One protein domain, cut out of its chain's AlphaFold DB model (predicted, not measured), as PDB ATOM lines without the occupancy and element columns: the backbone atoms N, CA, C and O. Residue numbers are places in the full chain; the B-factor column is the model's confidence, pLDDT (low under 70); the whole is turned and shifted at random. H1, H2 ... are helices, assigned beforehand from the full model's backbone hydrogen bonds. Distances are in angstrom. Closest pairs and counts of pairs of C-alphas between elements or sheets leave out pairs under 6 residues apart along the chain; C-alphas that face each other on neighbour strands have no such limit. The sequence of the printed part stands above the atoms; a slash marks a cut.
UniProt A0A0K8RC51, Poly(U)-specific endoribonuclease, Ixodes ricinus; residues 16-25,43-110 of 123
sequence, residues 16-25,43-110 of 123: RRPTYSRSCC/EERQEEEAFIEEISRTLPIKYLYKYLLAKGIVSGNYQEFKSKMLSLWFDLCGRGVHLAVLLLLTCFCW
ATOM      1  N   ARG A  16     -16.240  24.224  28.555       90.19
ATOM      2  CA  ARG A  16     -17.099  25.356  28.168       90.19
ATOM      3  C   ARG A  16     -16.575  26.696  28.671       90.19
ATOM      4  O   ARG A  16     -17.041  27.741  28.221       90.19
ATOM      5  N   ARG A  17     -15.624  26.704  29.612       93.44
ATOM      6  CA  ARG A  17     -14.996  27.953  30.055       93.44
ATOM      7  C   ARG A  17     -14.224  28.557  28.878       93.44
ATOM      8  O   ARG A  17     -13.432  27.833  28.275       93.44
ATOM      9  N   PRO A  18     -14.369  29.863  28.591       94.94
ATOM     10  CA  PRO A  18     -13.805  30.482  27.389       94.94
ATOM     11  C   PRO A  18     -12.318  30.189  27.168       94.94
ATOM     12  O   PRO A  18     -11.917  29.812  26.075       94.94
ATOM     13  N   THR A  19     -11.505  30.270  28.223       93.69
ATOM     14  CA  THR A  19     -10.064  30.000  28.140       93.69
ATOM     15  C   THR A  19      -9.743  28.561  27.735       93.69
ATOM     16  O   THR A  19      -8.866  28.340  26.904       93.69
ATOM     17  N   TYR A  20     -10.454  27.583  28.304       92.00
ATOM     18  CA  TYR A  20     -10.249  26.171  27.976       92.00
ATOM     19  C   TYR A  20     -10.796  25.847  26.593       92.00
ATOM     20  O   TYR A  20     -10.113  25.176  25.833       92.00
ATOM     21  N   SER A  21     -11.964  26.385  26.235       92.94
ATOM     22  CA  SER A  21     -12.533  26.240  24.895       92.94
ATOM     23  C   SER A  21     -11.566  26.741  23.820       92.94
ATOM     24  O   SER A  21     -11.257  25.993  22.898       92.94
ATOM     25  N   ARG A  22     -11.004  27.948  23.979       92.69
ATOM     26  CA  ARG A  22      -9.994  28.483  23.052       92.69
ATOM     27  C   ARG A  22      -8.729  27.631  23.019       92.69
ATOM     28  O   ARG A  22      -8.185  27.413  21.950       92.69
ATOM     29  N   SER A  23      -8.283  27.121  24.167       90.00
ATOM     30  CA  SER A  23      -7.141  26.203  24.213       90.00
ATOM     31  C   SER A  23      -7.423  24.879  23.497       90.00
ATOM     32  O   SER A  23      -6.500  24.320  22.915       90.00
ATOM     33  N   CYS A  24      -8.652  24.362  23.543       87.62
ATOM     34  CA  CYS A  24      -9.038  23.149  22.825       87.62
ATOM     35  C   CYS A  24      -9.016  23.358  21.307       87.62
ATOM     36  O   CYS A  24      -8.475  22.494  20.629       87.62
ATOM     37  N   CYS A  25      -9.491  24.510  20.815       88.06
ATOM     38  CA  CYS A  25      -9.397  24.916  19.400       88.06
ATOM     39  C   CYS A  25      -7.960  25.154  18.904       88.06
ATOM     40  O   CYS A  25      -7.739  25.383  17.730       88.06
ATOM     41  N   GLU A  43      -7.390  30.302   9.452       89.62
ATOM     42  CA  GLU A  43      -8.278  29.887  10.541       89.62
ATOM     43  C   GLU A  43      -7.477  29.660  11.824       89.62
ATOM     44  O   GLU A  43      -7.746  30.332  12.816       89.62
ATOM     45  N   GLU A  44      -6.406  28.863  11.751       88.94
ATOM     46  CA  GLU A  44      -5.478  28.646  12.870       88.94
ATOM     47  C   GLU A  44      -4.986  29.984  13.431       88.94
ATOM     48  O   GLU A  44      -5.113  30.250  14.622       88.94
ATOM     49  N   ARG A  45      -4.558  30.914  12.569       90.25
ATOM     50  CA  ARG A  45      -4.122  32.249  13.009       90.25
ATOM     51  C   ARG A  45      -5.206  33.034  13.762       90.25
ATOM     52  O   ARG A  45      -4.901  33.761  14.707       90.25
ATOM     53  N   GLN A  46      -6.471  32.912  13.356       93.50
ATOM     54  CA  GLN A  46      -7.581  33.552  14.071       93.50
ATOM     55  C   GLN A  46      -7.809  32.910  15.442       93.50
ATOM     56  O   GLN A  46      -8.149  33.610  16.398       93.50
ATOM     57  N   GLU A  47      -7.612  31.601  15.563       92.44
ATOM     58  CA  GLU A  47      -7.729  30.880  16.830       92.44
ATOM     59  C   GLU A  47      -6.609  31.259  17.802       92.44
ATOM     60  O   GLU A  47      -6.882  31.484  18.986       92.44
ATOM     61  N   GLU A  48      -5.381  31.437  17.309       93.19
ATOM     62  CA  GLU A  48      -4.234  31.940  18.079       93.19
ATOM     63  C   GLU A  48      -4.505  33.347  18.632       93.19
ATOM     64  O   GLU A  48      -4.364  33.602  19.835       93.19
ATOM     65  N   GLU A  49      -4.962  34.261  17.770       95.00
ATOM     66  CA  GLU A  49      -5.329  35.626  18.153       95.00
ATOM     67  C   GLU A  49      -6.478  35.633  19.171       95.00
ATOM     68  O   GLU A  49      -6.417  36.348  20.180       95.00
ATOM     69  N   ALA A  50      -7.502  34.803  18.955       95.88
ATOM     70  CA  ALA A  50      -8.635  34.675  19.860       95.88
ATOM     71  C   ALA A  50      -8.232  34.094  21.224       95.88
ATOM     72  O   ALA A  50      -8.761  34.524  22.254       95.88
ATOM     73  N   PHE A  51      -7.291  33.148  21.260       95.62
ATOM     74  CA  PHE A  51      -6.753  32.607  22.504       95.62
ATOM     75  C   PHE A  51      -5.973  33.664  23.287       95.62
ATOM     76  O   PHE A  51      -6.251  33.856  24.474       95.62
ATOM     77  N   ILE A  52      -5.054  34.390  22.635       96.19
ATOM     78  CA  ILE A  52      -4.295  35.483  23.265       96.19
ATOM     79  C   ILE A  52      -5.238  36.554  23.819       96.19
ATOM     80  O   ILE A  52      -5.074  36.995  24.960       96.19
ATOM     81  N   GLU A  53      -6.247  36.953  23.044       96.94
ATOM     82  CA  GLU A  53      -7.261  37.909  23.482       96.94
ATOM     83  C   GLU A  53      -8.004  37.406  24.728       96.94
ATOM     84  O   GLU A  53      -8.139  38.153  25.701       96.94
ATOM     85  N   GLU A  54      -8.420  36.140  24.753       97.56
ATOM     86  CA  GLU A  54      -9.160  35.579  25.883       97.56
ATOM     87  C   GLU A  54      -8.301  35.482  27.153       97.56
ATOM     88  O   GLU A  54      -8.721  35.938  28.221       97.56
ATOM     89  N   ILE A  55      -7.062  34.978  27.063       96.38
ATOM     90  CA  ILE A  55      -6.182  34.896  28.242       96.38
ATOM     91  C   ILE A  55      -5.757  36.278  28.741       96.38
ATOM     92  O   ILE A  55      -5.568  36.449  29.948       96.38
ATOM     93  N   SER A  56      -5.668  37.285  27.863       96.88
ATOM     94  CA  SER A  56      -5.311  38.659  28.243       96.88
ATOM     95  C   SER A  56      -6.289  39.268  29.256       96.88
ATOM     96  O   SER A  56      -5.919  40.064  30.122       96.88
ATOM     97  N   ARG A  57      -7.549  38.823  29.236       96.62
ATOM     98  CA  ARG A  57      -8.597  39.301  30.148       96.62
ATOM     99  C   ARG A  57      -8.424  38.776  31.573       96.62
ATOM    100  O   ARG A  57      -8.958  39.386  32.508       96.62
ATOM    101  N   THR A  58      -7.666  37.698  31.756       97.19
ATOM    102  CA  THR A  58      -7.464  37.036  33.048       97.19
ATOM    103  C   THR A  58      -6.550  37.838  33.983       97.19
ATOM    104  O   THR A  58      -5.687  38.609  33.556       97.19
ATOM    105  N   LEU A  59      -6.728  37.659  35.296       97.81
ATOM    106  CA  LEU A  59      -5.892  38.321  36.304       97.81
ATOM    107  C   LEU A  59      -4.397  37.962  36.196       97.81
ATOM    108  O   LEU A  59      -3.588  38.886  36.304       97.81
ATOM    109  N   PRO A  60      -3.998  36.697  35.938       97.62
ATOM    110  CA  PRO A  60      -2.588  36.344  35.784       97.62
ATOM    111  C   PRO A  60      -1.886  37.100  34.651       97.62
ATOM    112  O   PRO A  60      -0.800  37.636  34.858       97.62
ATOM    113  N   ILE A  61      -2.513  37.218  33.474       97.12
ATOM    114  CA  ILE A  61      -1.899  37.929  32.343       97.12
ATOM    115  C   ILE A  61      -1.869  39.442  32.581       97.12
ATOM    116  O   ILE A  61      -0.874  40.098  32.274       97.12
ATOM    117  N   LYS A  62      -2.904  40.009  33.213       97.81
ATOM    118  CA  LYS A  62      -2.889  41.418  33.649       97.81
ATOM    119  C   LYS A  62      -1.778  41.695  34.662       97.81
ATOM    120  O   LYS A  62      -1.150  42.752  34.601       97.81
ATOM    121  N   TYR A  63      -1.529  40.767  35.585       98.12
ATOM    122  CA  TYR A  63      -0.419  40.864  36.530       98.12
ATOM    123  C   TYR A  63       0.930  40.797  35.809       98.12
ATOM    124  O   TYR A  63       1.773  41.665  36.028       98.12
ATOM    125  N   LEU A  64       1.105  39.827  34.905       97.69
ATOM    126  CA  LEU A  64       2.312  39.691  34.091       97.69
ATOM    127  C   LEU A  64       2.614  40.981  33.321       97.69
ATOM    128  O   LEU A  64       3.736  41.477  33.384       97.69
ATOM    129  N   TYR A  65       1.611  41.561  32.660       98.00
ATOM    130  CA  TYR A  65       1.763  42.829  31.950       98.00
ATOM    131  C   TYR A  65       2.258  43.951  32.871       98.00
ATOM    132  O   TYR A  65       3.260  44.596  32.570       98.00
ATOM    133  N   LYS A  66       1.607  44.148  34.027       98.00
ATOM    134  CA  LYS A  66       2.011  45.169  35.009       98.00
ATOM    135  C   LYS A  66       3.433  44.946  35.521       98.00
ATOM    136  O   LYS A  66       4.185  45.905  35.666       98.00
ATOM    137  N   TYR A  67       3.803  43.693  35.776       98.12
ATOM    138  CA  TYR A  67       5.144  43.332  36.219       98.12
ATOM    139  C   TYR A  67       6.199  43.673  35.157       98.12
ATOM    140  O   TYR A  67       7.192  44.330  35.464       98.12
ATOM    141  N   LEU A  68       5.971  43.287  33.901       97.25
ATOM    142  CA  LEU A  68       6.897  43.567  32.801       97.25
ATOM    143  C   LEU A  68       6.990  45.064  32.485       97.25
ATOM    144  O   LEU A  68       8.075  45.548  32.162       97.25
ATOM    145  N   LEU A  69       5.879  45.794  32.619       97.56
ATOM    146  CA  LEU A  69       5.840  47.246  32.470       97.56
ATOM    147  C   LEU A  69       6.700  47.924  33.545       97.56
ATOM    148  O   LEU A  69       7.535  48.764  33.225       97.56
ATOM    149  N   ALA A  70       6.572  47.501  34.806       97.75
ATOM    150  CA  ALA A  70       7.394  48.008  35.907       97.75
ATOM    151  C   ALA A  70       8.892  47.685  35.741       97.75
ATOM    152  O   ALA A  70       9.744  48.404  36.258       97.75
ATOM    153  N   LYS A  71       9.223  46.612  35.016       97.31
ATOM    154  CA  LYS A  71      10.603  46.248  34.664       97.31
ATOM    155  C   LYS A  71      11.136  46.971  33.423       97.31
ATOM    156  O   LYS A  71      12.299  46.774  33.090       97.31
ATOM    157  N   GLY A  72      10.317  47.769  32.736       95.94
ATOM    158  CA  GLY A  72      10.705  48.442  31.492       95.94
ATOM    159  C   GLY A  72      10.933  47.489  30.313       95.94
ATOM    160  O   GLY A  72      11.614  47.853  29.360       95.94
ATOM    161  N   ILE A  73      10.396  46.264  30.374       94.50
ATOM    162  CA  ILE A  73      10.575  45.236  29.330       94.50
ATOM    163  C   ILE A  73       9.542  45.408  28.208       94.50
ATOM    164  O   ILE A  73       9.815  45.112  27.044       94.50
ATOM    165  N   VAL A  74       8.344  45.878  28.557       95.00
ATOM    166  CA  VAL A  74       7.249  46.140  27.614       95.00
ATOM    167  C   VAL A  74       6.819  47.599  27.703       95.00
ATOM    168  O   VAL A  74       6.995  48.245  28.735       95.00
ATOM    169  N   SER A  75       6.255  48.116  26.614       94.12
ATOM    170  CA  SER A  75       5.723  49.474  26.551       94.12
ATOM    171  C   SER A  75       4.394  49.599  27.308       94.12
ATOM    172  O   SER A  75       3.732  48.613  27.652       94.12
ATOM    173  N   GLY A  76       3.949  50.840  27.519       92.31
ATOM    174  CA  GLY A  76       2.607  51.142  28.030       92.31
ATOM    175  C   GLY A  76       1.464  50.759  27.075       92.31
ATOM    176  O   GLY A  76       0.300  50.960  27.412       92.31
ATOM    177  N   ASN A  77       1.766  50.207  25.894       95.69
ATOM    178  CA  ASN A  77       0.771  49.787  24.918       95.69
ATOM    179  C   ASN A  77       0.392  48.312  25.123       95.69
ATOM    180  O   ASN A  77       1.167  47.392  24.859       95.69
ATOM    181  N   TYR A  78      -0.843  48.079  25.564       95.94
ATOM    182  CA  TYR A  78      -1.338  46.727  25.812       95.94
ATOM    183  C   TYR A  78      -1.499  45.892  24.531       95.94
ATOM    184  O   TYR A  78      -1.338  44.672  24.572       95.94
ATOM    185  N   GLN A  79      -1.773  46.523  23.383       96.44
ATOM    186  CA  GLN A  79      -1.860  45.802  22.108       96.44
ATOM    187  C   GLN A  79      -0.487  45.285  21.678       96.44
ATOM    188  O   GLN A  79      -0.375  44.121  21.310       96.44
ATOM    189  N   GLU A  80       0.571  46.087  21.833       95.50
ATOM    190  CA  GLU A  80       1.946  45.631  21.582       95.50
ATOM    191  C   GLU A  80       2.339  44.465  22.491       95.50
ATOM    192  O   GLU A  80       3.005  43.532  22.045       95.50
ATOM    193  N   PHE A  81       1.910  44.483  23.757       96.56
ATOM    194  CA  PHE A  81       2.116  43.357  24.664       96.56
ATOM    195  C   PHE A  81       1.432  42.077  24.157       96.56
ATOM    196  O   PHE A  81       2.081  41.031  24.105       96.56
ATOM    197  N   LYS A  82       0.165  42.155  23.728       96.38
ATOM    198  CA  LYS A  82      -0.543  41.006  23.140       96.38
ATOM    199  C   LYS A  82       0.125  40.517  21.854       96.38
ATOM    200  O   LYS A  82       0.324  39.317  21.716       96.38
ATOM    201  N   SER A  83       0.540  41.415  20.957       94.62
ATOM    202  CA  SER A  83       1.270  41.041  19.737       94.62
ATOM    203  C   SER A  83       2.605  40.362  20.045       94.62
ATOM    204  O   SER A  83       2.962  39.392  19.383       94.62
ATOM    205  N   LYS A  84       3.329  40.813  21.080       92.81
ATOM    206  CA  LYS A  84       4.548  40.137  21.555       92.81
ATOM    207  C   LYS A  84       4.248  38.756  22.126       92.81
ATOM    208  O   LYS A  84       5.001  37.833  21.853       92.81
ATOM    209  N   MET A  85       3.177  38.599  22.907       93.94
ATOM    210  CA  MET A  85       2.758  37.277  23.382       93.94
ATOM    211  C   MET A  85       2.414  36.353  22.214       93.94
ATOM    212  O   MET A  85       2.889  35.227  22.196       93.94
ATOM    213  N   LEU A  86       1.645  36.839  21.237       92.62
ATOM    214  CA  LEU A  86       1.296  36.076  20.043       92.62
ATOM    215  C   LEU A  86       2.561  35.613  19.311       92.62
ATOM    216  O   LEU A  86       2.760  34.422  19.147       92.62
ATOM    217  N   SER A  87       3.478  36.530  19.000       90.06
ATOM    218  CA  SER A  87       4.751  36.210  18.340       90.06
ATOM    219  C   SER A  87       5.608  35.217  19.141       90.06
ATOM    220  O   SER A  87       6.087  34.227  18.600       90.06
ATOM    221  N   LEU A  88       5.759  35.411  20.456       88.38
ATOM    222  CA  LEU A  88       6.588  34.531  21.292       88.38
ATOM    223  C   LEU A  88       6.063  33.094  21.377       88.38
ATOM    224  O   LEU A  88       6.856  32.161  21.505       88.38
ATOM    225  N   TRP A  89       4.744  32.923  21.379       86.19
ATOM    226  CA  TRP A  89       4.116  31.613  21.509       86.19
ATOM    227  C   TRP A  89       3.873  30.958  20.152       86.19
ATOM    228  O   TRP A  89       4.010  29.733  20.060       86.19
ATOM    229  N   PHE A  90       3.543  31.766  19.138       85.88
ATOM    230  CA  PHE A  90       2.981  31.302  17.878       85.88
ATOM    231  C   PHE A  90       3.813  31.544  16.618       85.88
ATOM    232  O   PHE A  90       3.575  30.912  15.589       85.88
ATOM    233  N   ASP A  91       4.883  32.340  16.683       83.06
ATOM    234  CA  ASP A  91       5.794  32.390  15.544       83.06
ATOM    235  C   ASP A  91       6.529  31.052  15.383       83.06
ATOM    236  O   ASP A  91       7.041  30.442  16.332       83.06
ATOM    237  N   LEU A  92       6.617  30.609  14.129       69.00
ATOM    238  CA  LEU A  92       7.411  29.452  13.750       69.00
ATOM    239  C   LEU A  92       8.878  29.736  14.079       69.00
ATOM    240  O   LEU A  92       9.508  30.645  13.531       69.00
ATOM    241  N   CYS A  93       9.461  28.915  14.948       58.47
ATOM    242  CA  CYS A  93      10.900  28.928  15.139       58.47
ATOM    243  C   CYS A  93      11.551  28.486  13.815       58.47
ATOM    244  O   CYS A  93      10.966  27.676  13.100       58.47
ATOM    245  N   GLY A  94      12.757  28.965  13.478       52.09
ATOM    246  CA  GLY A  94      13.407  28.795  12.155       52.09
ATOM    247  C   GLY A  94      13.589  27.359  11.620       52.09
ATOM    248  O   GLY A  94      14.136  27.165  10.541       52.09
ATOM    249  N   ARG A  95      13.113  26.348  12.353       55.06
ATOM    250  CA  ARG A  95      12.918  24.958  11.926       55.06
ATOM    251  C   ARG A  95      11.546  24.689  11.282       55.06
ATOM    252  O   ARG A  95      11.277  23.546  10.938       55.06
ATOM    253  N   GLY A  96      10.698  25.708  11.117       54.41
ATOM    254  CA  GLY A  96       9.341  25.565  10.582       54.41
ATOM    255  C   GLY A  96       8.385  24.864  11.546       54.41
ATOM    256  O   GLY A  96       7.463  24.205  11.083       54.41
ATOM    257  N   VAL A  97       8.653  24.968  12.854       54.41
ATOM    258  CA  VAL A  97       7.843  24.373  13.923       54.41
ATOM    259  C   VAL A  97       7.464  25.455  14.918       54.41
ATOM    260  O   VAL A  97       8.307  26.257  15.342       54.41
ATOM    261  N   HIS A  98       6.202  25.458  15.304       56.50
ATOM    262  CA  HIS A  98       5.631  26.392  16.254       56.50
ATOM    263  C   HIS A  98       6.177  26.196  17.685       56.50
ATOM    264  O   HIS A  98       6.254  25.075  18.200       56.50
ATOM    265  N   LEU A  99       6.548  27.280  18.377       51.53
ATOM    266  CA  LEU A  99       7.099  27.210  19.744       51.53
ATOM    267  C   LEU A  99       6.110  26.594  20.747       51.53
ATOM    268  O   LEU A  99       6.510  25.759  21.561       51.53
ATOM    269  N   ALA A 100       4.815  26.921  20.649       53.75
ATOM    270  CA  ALA A 100       3.799  26.254  21.468       53.75
ATOM    271  C   ALA A 100       3.658  24.755  21.148       53.75
ATOM    272  O   ALA A 100       3.415  23.976  22.064       53.75
ATOM    273  N   VAL A 101       3.886  24.320  19.900       51.72
ATOM    274  CA  VAL A 101       3.847  22.894  19.537       51.72
ATOM    275  C   VAL A 101       5.026  22.149  20.159       51.72
ATOM    276  O   VAL A 101       4.844  21.044  20.657       51.72
ATOM    277  N   LEU A 102       6.211  22.763  20.254       48.16
ATOM    278  CA  LEU A 102       7.351  22.177  20.974       48.16
ATOM    279  C   LEU A 102       7.089  22.023  22.483       48.16
ATOM    280  O   LEU A 102       7.489  21.016  23.068       48.16
ATOM    281  N   LEU A 103       6.410  22.989  23.111       47.06
ATOM    282  CA  LEU A 103       6.052  22.924  24.535       47.06
ATOM    283  C   LEU A 103       4.884  21.967  24.814       47.06
ATOM    284  O   LEU A 103       4.838  21.335  25.868       47.06
ATOM    285  N   LEU A 104       3.950  21.824  23.874       47.94
ATOM    286  CA  LEU A 104       2.870  20.846  23.971       47.94
ATOM    287  C   LEU A 104       3.380  19.433  23.684       47.94
ATOM    288  O   LEU A 104       2.994  18.509  24.388       47.94
ATOM    289  N   LEU A 105       4.318  19.248  22.756       41.94
ATOM    290  CA  LEU A 105       4.936  17.952  22.467       41.94
ATOM    291  C   LEU A 105       5.688  17.362  23.664       41.94
ATOM    292  O   LEU A 105       5.600  16.157  23.894       41.94
ATOM    293  N   THR A 106       6.375  18.178  24.466       37.03
ATOM    294  CA  THR A 106       7.043  17.677  25.680       37.03
ATOM    295  C   THR A 106       6.058  17.289  26.786       37.03
ATOM    296  O   THR A 106       6.381  16.422  27.595       37.03
ATOM    297  N   CYS A 107       4.843  17.847  26.790       36.88
ATOM    298  CA  CYS A 107       3.794  17.515  27.761       36.88
ATOM    299  C   CYS A 107       2.787  16.454  27.272       36.88
ATOM    300  O   CYS A 107       2.208  15.755  28.099       36.88
ATOM    301  N   PHE A 108       2.571  16.302  25.961       38.62
ATOM    302  CA  PHE A 108       1.517  15.447  25.388       38.62
ATOM    303  C   PHE A 108       2.032  14.219  24.627       38.62
ATOM    304  O   PHE A 108       1.262  13.286  24.396       38.62
ATOM    305  N   CYS A 109       3.334  14.120  24.331       33.72
ATOM    306  CA  CYS A 109       3.931  12.909  23.753       33.72
ATOM    307  C   CYS A 109       4.129  11.770  24.788       33.72
ATOM    308  O   CYS A 109       5.033  10.945  24.660       33.72
ATOM    309  N   TRP A 110       3.263  11.696  25.808       27.25
ATOM    310  CA  TRP A 110       3.077  10.541  26.699       27.25
ATOM    311  C   TRP A 110       1.597  10.138  26.772       27.25
ATOM    312  O   TRP A 110       1.045   9.879  27.841       27.25
TER     313      TRP A 110
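What this domain is: This is residues 16 to 25 and 43 to 110 of the 123 residues of the protein "Poly(U)-specific endoribonuclease" of Ixodes ricinus (UniProt A0A0K8RC51). What does the domain look like? Helix H2 lies in the middle, with H1 side by side with it on one flank and H4 crossing it on the other, while H3 stands across the end where H2 leads into it. H5 packs by its beginning on the last residues of H4, and residues 104 to 110, of which 104 to 108 belong to H5, stick out from the body. What is it made of, and how large is it? The printed part has 78 residues with five named helices, in the order H1, H2, H3, H4, H5, and no named strand, and its class is all helix. It is only just compact, close to loose, with a radius of gyration of the C-alphas of 13.6 A and spans of 38 by 34 by 26 A.

How they stand to each other: What touches the longest helix? H2, residues 43 to 56, touches H1, residues 18 to 25, at a shallow tilt of 25 degrees, opposite ways; their closest C-alphas, of Arg 22 and Phe 51, are 5.3 A apart. H2 also touches H4, residues 78 to 90, at a steep tilt of 53 degrees, opposite ways; their closest C-alphas, of Ile 52 and Leu 86, are 6.5 A apart. Where are the other two helices? H3, residues 59 to 70, is close to H4 but not clearly touching it, with the closest C-alphas, of Tyr 65 and Phe 81, 7.3 A apart and a tilt of 72 degrees, only just about perpendicular. H4 touches H5, residues 99 to 108, with residues 88 to 90 alone, at a steep tilt of 57 degrees, the same way; the closest C-alphas, of Trp 89 and Ala 100, are 5.4 A apart. H1 is apart from H3, H4 and H5. How do the helix backbones run? In H1, H2, H3 and H4 every O i to N i+4 pair is within hydrogen-bond range; in H5 5 of 6 are.

Where its parts are: Where does the longest helix lie? H2 runs 20.0 A from C-alpha 43 at (-8.278, 29.887, 10.541) to C-alpha 56. Where do the first and last helices lie? H1 begins with C-alpha 18 at (-13.805, 30.482, 27.389) and is 10.7 A long; H5, 14.2 A long, ends with C-alpha 108 at (1.517, 15.447, 25.388). How long are the others? H3 measures 16.4 A and H4 17.9 A from first to last C-alpha.

The domain as a whole: Which C-alphas are farthest apart? Those of Gly 76 and Trp 110, at 40.6 A. Where is the chain cut? Residues 26 to 42 are not printed, and C-alphas 25 and 43 are 10.2 A apart across the cut. How are the other links, and where is confidence low? H2 to H3 is a tight link, and H3 to H4 and H4 to H5 are short ones; residues 92 to 110 have pLDDT under 70.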